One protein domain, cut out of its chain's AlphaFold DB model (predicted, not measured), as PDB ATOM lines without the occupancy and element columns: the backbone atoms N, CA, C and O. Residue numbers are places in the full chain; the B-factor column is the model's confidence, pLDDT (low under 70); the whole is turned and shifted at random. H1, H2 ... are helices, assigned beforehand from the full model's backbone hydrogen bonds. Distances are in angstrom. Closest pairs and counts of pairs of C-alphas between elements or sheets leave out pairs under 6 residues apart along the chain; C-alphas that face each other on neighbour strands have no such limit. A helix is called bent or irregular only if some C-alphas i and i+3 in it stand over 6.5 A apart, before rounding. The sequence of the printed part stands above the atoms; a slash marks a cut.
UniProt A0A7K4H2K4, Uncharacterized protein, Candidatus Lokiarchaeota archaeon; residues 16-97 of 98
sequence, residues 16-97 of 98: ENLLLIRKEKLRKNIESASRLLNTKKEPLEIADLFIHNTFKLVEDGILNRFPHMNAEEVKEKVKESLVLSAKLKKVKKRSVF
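What this domain is: This is residues 16 to 97 of the 98 residues of an uncharacterized protein of Candidatus Lokiarchaeota archaeon (UniProt A0A7K4H2K4). Three long helices are strung end to end in an open zigzag: H2 makes the middle piece, H3 meets its later part and forms a wide V with it, and H1 reaches away from the other end of H2 as a free arm. H1 is joined to the rest by its link alone, and the later part of H3, residues 83 to 94, sticks out from the corner together with the tail 95 to 97. The printed part has 82 residues with three named helices, in the order H1, H2, H3, and no named strand; the class is all helix. The whole is extended, with a radius of gyration of the C-alphas of 20.9 A, and the C-alphas span 55 by 43 by 29 A along their three main axes.

How they stand to each other: H3, residues 71 to 94, is the longest helix by residues. It touches H2, residues 43 to 65, with 9 pairs of C-alphas within 8 A. The closest C-alphas of the two are those of Val 58 and Val 78, 6.5 A apart. H2 touches H3 with residues 55 to 63 alone, and H3 touches H2 with residues 74 to 78 alone. The lines of H2 and H3 stand at 70.2 degrees, only just about perpendicular, and their centres are 14.6 A apart. H1, residues 16 to 38, touches no helix: it is apart from H3, and also apart from H2, which follows it in the chain. In the backbones of H1, H2 and H3, every O i to N i+4 pair is within hydrogen-bond range.

Where its parts are: H3, 24 residues from Ala 71 to Arg 94, measures 35.2 A from first to last C-alpha and ends with C-alpha 94 at (52.868, 22.949, -18.307). H2, 23 residues from Pro 43 to Arg 65, measures 33.3 A and begins with C-alpha 43 at (49.294, 16.514, 13.958). H1, 23 residues from Glu 16 to Asn 38, measures 32.4 A and begins with C-alpha 16 at (17.302, 41.462, 26.028). The three helices are not bent.

The domain as a whole: The two C-alphas farthest apart are those of Glu 16 and Phe 97, the first and last printed residues, at 61.0 A. Residues 16 to 54, of which 16 to 38 belong to H1 and 43 to 54 to H2, stand free, and so do residues 83 to 97, of which 83 to 94 belong to H3. The printed part has no cut. The links H1 to H2, with 4 residues, and H2 to H3, with 5 residues, are tight. The mean pLDDT of the printed part is 80.4; it is under 70 in 16 residues, namely 40 to 41 and 84 to 97. The mean pLDDT of H3 is 73, that of H1 86 and that of H2 87.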
ATOM      1  N   GLU A  16      16.718  42.215  24.922       83.44
ATOM      2  CA  GLU A  16      17.302  41.462  26.028       83.44
ATOM      3  C   GLU A  16      17.365  39.955  25.739       83.44
ATOM      4  O   GLU A  16      18.402  39.321  25.940       83.44
ATOM      5  N   ASN A  17      16.321  39.395  25.121       83.44
ATOM      6  CA  ASN A  17      16.315  37.999  24.673       83.44
ATOM      7  C   ASN A  17      17.344  37.764  23.558       83.44
ATOM      8  O   ASN A  17      18.052  36.757  23.563       83.44
ATOM      9  N   LEU A  18      17.487  38.712  22.628       85.50
ATOM     10  CA  LEU A  18      18.519  38.649  21.587       85.50
ATOM     11  C   LEU A  18      19.932  38.694  22.177       85.50
ATOM     12  O   LEU A  18      20.825  37.991  21.695       85.50
ATOM     13  N   LEU A  19      20.146  39.492  23.225       87.81
ATOM     14  CA  LEU A  19      21.422  39.552  23.933       87.81
ATOM     15  C   LEU A  19      21.740  38.223  24.629       87.81
ATOM     16  O   LEU A  19      22.874  37.749  24.531       87.81
ATOM     17  N   LEU A  20      20.754  37.603  25.283       91.19
ATOM     18  CA  LEU A  20      20.904  36.293  25.928       91.19
ATOM     19  C   LEU A  20      21.256  35.200  24.913       91.19
ATOM     20  O   LEU A  20      22.250  34.496  25.100       91.19
ATOM     21  N   ILE A  21      20.536  35.135  23.789       88.25
ATOM     22  CA  ILE A  21      20.821  34.191  22.695       88.25
ATOM     23  C   ILE A  21      22.247  34.389  22.159       88.25
ATOM     24  O   ILE A  21      22.982  33.424  21.939       88.25
ATOM     25  N   ARG A  22      22.675  35.646  21.964       88.69
ATOM     26  CA  ARG A  22      24.036  35.958  21.497       88.69
ATOM     27  C   ARG A  22      25.100  35.532  22.505       88.69
ATOM     28  O   ARG A  22      26.094  34.939  22.091       88.69
ATOM     29  N   LYS A  23      24.896  35.792  23.800       92.50
ATOM     30  CA  LYS A  23      25.813  35.366  24.873       92.50
ATOM     31  C   LYS A  23      25.934  33.845  24.934       92.50
ATOM     32  O   LYS A  23      27.047  33.328  25.013       92.50
ATOM     33  N   GLU A  24      24.817  33.129  24.840       92.81
ATOM     34  CA  GLU A  24      24.813  31.664  24.849       92.81
ATOM     35  C   GLU A  24      25.534  31.087  23.623       92.81
ATOM     36  O   GLU A  24      26.367  30.188  23.751       92.81
ATOM     37  N   LYS A  25      25.291  31.654  22.434       92.94
ATOM     38  CA  LYS A  25      26.006  31.278  21.206       92.94
ATOM     39  C   LYS A  25      27.511  31.519  21.335       92.94
ATOM     40  O   LYS A  25      28.302  30.648  20.978       92.94
ATOM     41  N   LEU A  26      27.909  32.676  21.867       92.69
ATOM     42  CA  LEU A  26      29.318  33.007  22.080       92.69
ATOM     43  C   LEU A  26      29.974  32.013  23.045       92.69
ATOM     44  O   LEU A  26      31.055  31.506  22.761       92.69
ATOM     45  N   ARG A  27      29.288  31.671  24.142       93.62
ATOM     46  CA  ARG A  27      29.753  30.676  25.115       93.62
ATOM     47  C   ARG A  27      29.959  29.305  24.471       93.62
ATOM     48  O   ARG A  27      31.016  28.718  24.668       93.62
ATOM     49  N   LYS A  28      29.004  28.819  23.669       91.19
ATOM     50  CA  LYS A  28      29.129  27.532  22.953       91.19
ATOM     51  C   LYS A  28      30.312  27.524  21.982       91.19
ATOM     52  O   LYS A  28      31.025  26.524  21.890       91.19
ATOM     53  N   ASN A  29      30.549  28.638  21.292       87.94
ATOM     54  CA  ASN A  29      31.689  28.776  20.386       87.94
ATOM     55  C   ASN A  29      33.022  28.760  21.142       87.94
ATOM     56  O   ASN A  29      33.928  28.031  20.747       87.94
ATOM     57  N   ILE A  30      33.123  29.517  22.240       87.38
ATOM     58  CA  ILE A  30      34.310  29.531  23.109       87.38
ATOM     59  C   ILE A  30      34.566  28.132  23.666       87.38
ATOM     60  O   ILE A  30      35.684  27.644  23.602       87.38
ATOM     61  N   GLU A  31      33.531  27.451  24.153       89.38
ATOM     62  CA  GLU A  31      33.657  26.101  24.701       89.38
ATOM     63  C   GLU A  31      34.129  25.093  23.645       89.38
ATOM     64  O   GLU A  31      35.005  24.274  23.915       89.38
ATOM     65  N   SER A  32      33.606  25.185  22.423       82.50
ATOM     66  CA  SER A  32      34.021  24.328  21.307       82.50
ATOM     67  C   SER A  32      35.475  24.585  20.904       82.50
ATOM     68  O   SER A  32      36.238  23.638  20.721       82.50
ATOM     69  N   ALA A  33      35.881  25.855  20.821       77.94
ATOM     70  CA  ALA A  33      37.259  26.242  20.534       77.94
ATOM     71  C   ALA A  33      38.218  25.788  21.645       77.94
ATOM     72  O   ALA A  33      39.251  25.196  21.352       77.94
ATOM     73  N   SER A  34      37.850  25.975  22.915       79.81
ATOM     74  CA  SER A  34      38.632  25.502  24.060       79.81
ATOM     75  C   SER A  34      38.777  23.985  24.064       79.81
ATOM     76  O   SER A  34      39.865  23.488  24.328       79.81
ATOM     77  N   ARG A  35      37.723  23.229  23.729       80.56
ATOM     78  CA  ARG A  35      37.830  21.771  23.563       80.56
ATOM     79  C   ARG A  35      38.835  21.426  22.469       80.56
ATOM     80  O   ARG A  35      39.717  20.617  22.724       80.56
ATOM     81  N   LEU A  36      38.756  22.062  21.299       72.44
ATOM     82  CA  LEU A  36      39.698  21.827  20.197       72.44
ATOM     83  C   LEU A  36      41.147  22.146  20.585       72.44
ATOM     84  O   LEU A  36      42.029  21.347  20.295       72.44
ATOM     85  N   LEU A  37      41.382  23.263  21.279       71.00
ATOM     86  CA  LEU A  37      42.713  23.680  21.735       71.00
ATOM     87  C   LEU A  37      43.265  22.795  22.863       71.00
ATOM     88  O   LEU A  37      44.463  22.542  22.911       71.00
ATOM     89  N   ASN A  38      42.399  22.308  23.756       73.56
ATOM     90  CA  ASN A  38      42.781  21.414  24.853       73.56
ATOM     91  C   ASN A  38      42.936  19.958  24.407       73.56
ATOM     92  O   ASN A  38      43.515  19.151  25.136       73.56
ATOM     93  N   THR A  39      42.426  19.600  23.228       70.06
ATOM     94  CA  THR A  39      42.698  18.285  22.664       70.06
ATOM     95  C   THR A  39      44.116  18.326  22.107       70.06
ATOM     96  O   THR A  39      44.347  18.876  21.033       70.06
ATOM     97  N   LYS A  40      45.081  17.741  22.826       63.34
ATOM     98  CA  LYS A  40      46.391  17.394  22.257       63.34
ATOM     99  C   LYS A  40      46.177  16.296  21.215       63.34
ATOM    100  O   LYS A  40      46.366  15.123  21.510       63.34
ATOM    101  N   LYS A  41      45.676  16.661  20.038       65.81
ATOM    102  CA  LYS A  41      45.678  15.764  18.886       65.81
ATOM    103  C   LYS A  41      47.033  15.892  18.234       65.81
ATOM    104  O   LYS A  41      47.436  16.998  17.864       65.81
ATOM    105  N   GLU A  42      47.726  14.772  18.115       76.75
ATOM    106  CA  GLU A  42      48.979  14.734  17.382       76.75
ATOM    107  C   GLU A  42      48.698  15.169  15.932       76.75
ATOM    108  O   GLU A  42      47.716  14.716  15.334       76.75
ATOM    109  N   PRO A  43      49.511  16.056  15.330       75.50
ATOM    110  CA  PRO A  43      49.294  16.514  13.958       75.50
ATOM    111  C   PRO A  43      49.125  15.368  12.947       75.50
ATOM    112  O   PRO A  43      48.375  15.501  11.981       75.50
ATOM    113  N   LEU A  44      49.777  14.230  13.202       77.75
ATOM    114  CA  LEU A  44      49.643  13.009  12.408       77.75
ATOM    115  C   LEU A  44      48.244  12.388  12.508       77.75
ATOM    116  O   LEU A  44      47.683  12.021  11.484       77.75
ATOM    117  N   GLU A  45      47.626  12.358  13.689       81.88
ATOM    118  CA  GLU A  45      46.253  11.853  13.852       81.88
ATOM    119  C   GLU A  45      45.237  12.725  13.108       81.88
ATOM    120  O   GLU A  45      44.264  12.225  12.541       81.88
ATOM    121  N   ILE A  46      45.455  14.045  13.091       80.88
ATOM    122  CA  ILE A  46      44.613  14.975  12.329       80.88
ATOM    123  C   ILE A  46      44.768  14.709  10.831       80.88
ATOM    124  O   ILE A  46      43.766  14.675  10.113       80.88
ATOM    125  N   ALA A  47      46.004  14.523  10.364       79.50
ATOM    126  CA  ALA A  47      46.285  14.213   8.970       79.50
ATOM    127  C   ALA A  47      45.649  12.878   8.554       79.50
ATOM    128  O   ALA A  47      44.963  12.835   7.535       79.50
ATOM    129  N   ASP A  48      45.785  11.832   9.368       85.62
ATOM    130  CA  ASP A  48      45.191  10.517   9.108       85.62
ATOM    131  C   ASP A  48      43.666  10.585   9.059       85.62
ATOM    132  O   ASP A  48      43.047  10.094   8.111       85.62
ATOM    133  N   LEU A  49      43.044  11.265  10.028       88.19
ATOM    134  CA  LEU A  49      41.594  11.448  10.049       88.19
ATOM    135  C   LEU A  49      41.111  12.240   8.828       88.19
ATOM    136  O   LEU A  49      40.084  11.911   8.231       88.19
ATOM    137  N   PHE A  50      41.847  13.283   8.442       86.12
ATOM    138  CA  PHE A  50      41.536  14.077   7.260       86.12
ATOM    139  C   PHE A  50      41.632  13.247   5.976       86.12
ATOM    140  O   PHE A  50      40.716  13.288   5.149       86.12
ATOM    141  N   ILE A  51      42.709  12.474   5.817       84.25
ATOM    142  CA  ILE A  51      42.914  11.589   4.668       84.25
ATOM    143  C   ILE A  51      41.768  10.577   4.604       84.25
ATOM    144  O   ILE A  51      41.083  10.507   3.584       84.25
ATOM    145  N   HIS A  52      41.494   9.869   5.701       89.12
ATOM    146  CA  HIS A  52      40.420   8.879   5.774       89.12
ATOM    147  C   HIS A  52      39.054   9.467   5.389       89.12
ATOM    148  O   HIS A  52      38.364   8.927   4.524       89.12
ATOM    149  N   ASN A  53      38.687  10.612   5.971       89.81
ATOM    150  CA  ASN A  53      37.413  11.270   5.673       89.81
ATOM    151  C   ASN A  53      37.318  11.723   4.213       89.81
ATOM    152  O   ASN A  53      36.243  11.669   3.620       89.81
ATOM    153  N   THR A  54      38.436  12.148   3.623       87.88
ATOM    154  CA  THR A  54      38.485  12.530   2.207       87.88
ATOM    155  C   THR A  54      38.228  11.326   1.306       87.88
ATOM    156  O   THR A  54      37.432  11.431   0.375       87.88
ATOM    157  N   PHE A  55      38.847  10.177   1.592       88.50
ATOM    158  CA  PHE A  55      38.590   8.935   0.856       88.50
ATOM    159  C   PHE A  55      37.121   8.522   0.949       88.50
ATOM    160  O   PHE A  55      36.483   8.308  -0.079       88.50
ATOM    161  N   LYS A  56      36.568   8.516   2.166       89.88
ATOM    162  CA  LYS A  56      35.168   8.162   2.405       89.88
ATOM    163  C   LYS A  56      34.198   9.073   1.652       89.88
ATOM    164  O   LYS A  56      33.264   8.595   1.026       89.88
ATOM    165  N   LEU A  57      34.456  10.380   1.635       90.19
ATOM    166  CA  LEU A  57      33.627  11.336   0.897       90.19
ATOM    167  C   LEU A  57      33.620  11.059  -0.616       90.19
ATOM    168  O   LEU A  57      32.591  11.217  -1.275       90.19
ATOM    169  N   VAL A  58      34.764  10.661  -1.179       88.81
ATOM    170  CA  VAL A  58      34.867  10.302  -2.600       88.81
ATOM    171  C   VAL A  58      34.138   8.987  -2.880       88.81
ATOM    172  O   VAL A  58      33.406   8.913  -3.866       88.81
ATOM    173  N   GLU A  59      34.287   7.985  -2.009       89.31
ATOM    174  CA  GLU A  59      33.540   6.720  -2.082       89.31
ATOM    175  C   GLU A  59      32.027   6.962  -2.049       89.31
ATOM    176  O   GLU A  59      31.318   6.528  -2.959       89.31
ATOM    177  N   ASP A  60      31.547   7.737  -1.076       90.56
ATOM    178  CA  ASP A  60      30.135   8.100  -0.933       90.56
ATOM    179  C   ASP A  60      29.623   8.834  -2.185       90.56
ATOM    180  O   ASP A  60      28.529   8.565  -2.683       90.56
ATOM    181  N   GLY A  61      30.423   9.744  -2.749       89.44
ATOM    182  CA  GLY A  61      30.089  10.445  -3.990       89.44
ATOM    183  C   GLY A  61      29.976   9.517  -5.206       89.44
ATOM    184  O   GLY A  61      29.093   9.706  -6.048       89.44
ATOM    185  N   ILE A  62      30.845   8.508  -5.301       89.25
ATOM    186  CA  ILE A  62      30.812   7.502  -6.371       89.25
ATOM    187  C   ILE A  62      29.594   6.597  -6.207       89.25
ATOM    188  O   ILE A  62      28.866   6.412  -7.180       89.25
ATOM    189  N   LEU A  63      29.332   6.100  -4.998       91.00
ATOM    190  CA  LEU A  63      28.186   5.240  -4.696       91.00
ATOM    191  C   LEU A  63      26.852   5.955  -4.927       91.00
ATOM    192  O   LEU A  63      25.948   5.387  -5.532       91.00
ATOM    193  N   ASN A  64      26.749   7.232  -4.550       90.81
ATOM    194  CA  ASN A  64      25.558   8.039  -4.826       90.81
ATOM    195  C   ASN A  64      25.288   8.203  -6.329       90.81
ATOM    196  O   ASN A  64      24.137   8.305  -6.747       90.81
ATOM    197  N   ARG A  65      26.341   8.245  -7.156       88.50
ATOM    198  CA  ARG A  65      26.214   8.365  -8.617       88.50
ATOM    199  C   ARG A  65      26.049   7.005  -9.308       88.50
ATOM    200  O   ARG A  65      25.428   6.940 -10.366       88.50
ATOM    201  N   PHE A  66      26.604   5.941  -8.734       88.69
ATOM    202  CA  PHE A  66      26.611   4.581  -9.273       88.69
ATOM    203  C   PHE A  66      26.242   3.567  -8.169       88.69
ATOM    204  O   PHE A  66      27.118   2.877  -7.649       88.69
ATOM    205  N   PRO A  67      24.951   3.444  -7.818       87.69
ATOM    206  CA  PRO A  67      24.510   2.667  -6.653       87.69
ATOM    207  C   PRO A  67      24.666   1.146  -6.801       87.69
ATOM    208  O   PRO A  67      24.611   0.427  -5.811       87.69
ATOM    209  N   HIS A  68      24.861   0.643  -8.023       91.00
ATOM    210  CA  HIS A  68      25.026  -0.790  -8.307       91.00
ATOM    211  C   HIS A  68      26.493  -1.235  -8.383       91.00
ATOM    212  O   HIS A  68      26.769  -2.363  -8.779       91.00
ATOM    213  N   MET A  69      27.428  -0.338  -8.074       88.62
ATOM    214  CA  MET A  69      28.856  -0.592  -8.206       88.62
ATOM    215  C   MET A  69      29.363  -1.459  -7.051       88.62
ATOM    216  O   MET A  69      29.049  -1.205  -5.887       88.62
ATOM    217  N   ASN A  70      30.173  -2.467  -7.366       90.50
ATOM    218  CA  ASN A  70      30.768  -3.334  -6.353       90.50
ATOM    219  C   ASN A  70      31.938  -2.634  -5.647       90.50
ATOM    220  O   ASN A  70      32.578  -1.741  -6.199       90.50
ATOM    221  N   ALA A  71      32.270  -3.065  -4.426       84.94
ATOM    222  CA  ALA A  71      33.289  -2.407  -3.601       84.94
ATOM    223  C   ALA A  71      34.665  -2.282  -4.291       84.94
ATOM    224  O   ALA A  71      35.341  -1.265  -4.142       84.94
ATOM    225  N   GLU A  72      35.072  -3.282  -5.074       88.88
ATOM    226  CA  GLU A  72      36.334  -3.244  -5.828       88.88
ATOM    227  C   GLU A  72      36.306  -2.216  -6.969       88.88
ATOM    228  O   GLU A  72      37.272  -1.485  -7.178       88.88
ATOM    229  N   GLU A  73      35.171  -2.076  -7.652       88.44
ATOM    230  CA  GLU A  73      34.991  -1.088  -8.721       88.44
ATOM    231  C   GLU A  73      34.978   0.343  -8.166       88.44
ATOM    232  O   GLU A  73      35.548   1.257  -8.769       88.44
ATOM    233  N   VAL A  74      34.382   0.540  -6.982       87.88
ATOM    234  CA  VAL A  74      34.420   1.826  -6.272       87.88
ATOM    235  C   VAL A  74      35.861   2.195  -5.932       87.88
ATOM    236  O   VAL A  74      36.288   3.306  -6.244       87.88
ATOM    237  N   LYS A  75      36.643   1.266  -5.366       86.81
ATOM    238  CA  LYS A  75      38.061   1.504  -5.040       86.81
ATOM    239  C   LYS A  75      38.884   1.885  -6.268       86.81
ATOM    240  O   LYS A  75      39.688   2.815  -6.190       86.81
ATOM    241  N   GLU A  76      38.689   1.205  -7.397       87.75
ATOM    242  CA  GLU A  76      39.378   1.558  -8.646       87.75
ATOM    243  C   GLU A  76      39.001   2.969  -9.116       87.75
ATOM    244  O   GLU A  76      39.886   3.789  -9.376       87.75
ATOM    245  N   LYS A  77      37.715   3.341  -9.086       84.62
ATOM    246  CA  LYS A  77      37.294   4.715  -9.419       84.62
ATOM    247  C   LYS A  77      37.830   5.777  -8.464       84.62
ATOM    248  O   LYS A  77      38.138   6.895  -8.895       84.62
ATOM    249  N   VAL A  78      37.950   5.463  -7.175       85.94
ATOM    250  CA  VAL A  78      38.569   6.358  -6.186       85.94
ATOM    251  C   VAL A  78      40.036   6.592  -6.550       85.94
ATOM    252  O   VAL A  78      40.469   7.746  -6.629       85.94
ATOM    253  N   LYS A  79      40.794   5.528  -6.856       83.19
ATOM    254  CA  LYS A  79      42.194   5.635  -7.308       83.19
ATOM    255  C   LYS A  79      42.310   6.477  -8.576       83.19
ATOM    256  O   LYS A  79      43.125   7.399  -8.616       83.19
ATOM    257  N   GLU A  80      41.485   6.213  -9.586       83.00
ATOM    258  CA  GLU A  80      41.470   6.984 -10.836       83.00
ATOM    259  C   GLU A  80      41.211   8.474 -10.591       83.00
ATOM    260  O   GLU A  80      41.917   9.330 -11.133       83.00
ATOM    261  N   SER A  81      40.246   8.794  -9.726       76.50
ATOM    262  CA  SER A  81      39.879  10.172  -9.375       76.50
ATOM    263  C   SER A  81      41.016  10.909  -8.662       76.50
ATOM    264  O   SER A  81      41.304  12.075  -8.958       76.50
ATOM    265  N   LEU A  82      41.736  10.220  -7.775       75.06
ATOM    266  CA  LEU A  82      42.911  10.770  -7.096       75.06
ATOM    267  C   LEU A  82      44.085  10.961  -8.060       75.06
ATOM    268  O   LEU A  82      44.746  12.005  -8.032       75.06
ATOM    269  N   VAL A  83      44.304  10.022  -8.983       73.88
ATOM    270  CA  VAL A  83      45.306  10.151 -10.053       73.88
ATOM    271  C   VAL A  83      44.963  11.307 -11.000       73.88
ATOM    272  O   VAL A  83      45.868  11.999 -11.472       73.88
ATOM    273  N   LEU A  84      43.679  11.584 -11.253       60.38
ATOM    274  CA  LEU A  84      43.244  12.709 -12.084       60.38
ATOM    275  C   LEU A  84      43.654  14.059 -11.479       60.38
ATOM    276  O   LEU A  84      44.131  14.935 -12.199       60.38
ATOM    277  N   SER A  85      43.568  14.209 -10.153       61.88
ATOM    278  CA  SER A  85      44.061  15.407  -9.456       61.88
ATOM    279  C   SER A  85      45.578  15.602  -9.637       61.88
ATOM    280  O   SER A  85      46.052  16.723  -9.856       61.88
ATOM    281  N   ALA A  86      46.347  14.506  -9.662       59.22
ATOM    282  CA  ALA A  86      47.777  14.523  -9.970       59.22
ATOM    283  C   ALA A  86      48.051  14.853 -11.451       59.22
ATOM    284  O   ALA A  86      48.982  15.606 -11.756       59.22
ATOM    285  N   LYS A  87      47.222  14.353 -12.378       61.38
ATOM    286  CA  LYS A  87      47.278  14.703 -13.809       61.38
ATOM    287  C   LYS A  87      46.958  16.187 -14.036       61.38
ATOM    288  O   LYS A  87      47.699  16.854 -14.751       61.38
ATOM    289  N   LEU A  88      45.949  16.743 -13.364       63.94
ATOM    290  CA  LEU A  88      45.593  18.166 -13.437       63.94
ATOM    291  C   LEU A  88      46.703  19.079 -12.891       63.94
ATOM    292  O   LEU A  88      47.015  20.098 -13.511       63.94
ATOM    293  N   LYS A  89      47.376  18.692 -11.793       61.19
ATOM    294  CA  LYS A  89      48.583  19.396 -11.312       61.19
ATOM    295  C   LYS A  89      49.704  19.411 -12.360       61.19
ATOM    296  O   LYS A  89      50.373  20.433 -12.512       61.19
ATOM    297  N   LYS A  90      49.902  18.315 -13.107       59.53
ATOM    298  CA  LYS A  90      50.887  18.257 -14.207       59.53
ATOM    299  C   LYS A  90      50.507  19.168 -15.379       59.53
ATOM    300  O   LYS A  90      51.391  19.824 -15.924       59.53
ATOM    301  N   VAL A  91      49.226  19.246 -15.743       64.56
ATOM    302  CA  VAL A  91      48.747  20.122 -16.831       64.56
ATOM    303  C   VAL A  91      48.908  21.603 -16.467       64.56
ATOM    304  O   VAL A  91      49.471  22.350 -17.262       64.56
ATOM    305  N   LYS A  92      48.541  22.018 -15.243       58.94
ATOM    306  CA  LYS A  92      48.753  23.403 -14.772       58.94
ATOM    307  C   LYS A  92      50.225  23.819 -14.730       58.94
ATOM    308  O   LYS A  92      50.531  24.967 -15.014       58.94
ATOM    309  N   LYS A  93      51.148  22.910 -14.386       57.72
ATOM    310  CA  LYS A  93      52.587  23.214 -14.469       57.72
ATOM    311  C   LYS A  93      53.015  23.490 -15.909       57.72
ATOM    312  O   LYS A  93      53.801  24.393 -16.120       57.72
ATOM    313  N   ARG A  94      52.496  22.754 -16.895       54.12
ATOM    314  CA  ARG A  94      52.868  22.949 -18.307       54.12
ATOM    315  C   ARG A  94      52.346  24.265 -18.886       54.12
ATOM    316  O   ARG A  94      53.070  24.880 -19.650       54.12
ATOM    317  N   SER A  95      51.164  24.725 -18.473       57.22
ATOM    318  CA  SER A  95      50.575  25.984 -18.961       57.22
ATOM    319  C   SER A  95      51.219  27.260 -18.402       57.22
ATOM    320  O   SER A  95      50.850  28.344 -18.823       57.22
ATOM    321  N   VAL A  96      52.104  27.158 -17.405       55.41
ATOM    322  CA  VAL A  96      52.854  28.308 -16.851       55.41
ATOM    323  C   VAL A  96      54.224  28.459 -17.532       55.41
ATOM    324  O   VAL A  96      54.868  29.491 -17.400       55.41
ATOM    325  N   PHE A  97      54.664  27.440 -18.276       50.50
ATOM    326  CA  PHE A  97      55.934  27.419 -19.010       50.50
ATOM    327  C   PHE A  97      55.744  27.429 -20.542       50.50
ATOM    328  O   PHE A  97      56.700  27.169 -21.268       50.50
TER     329      PHE A  97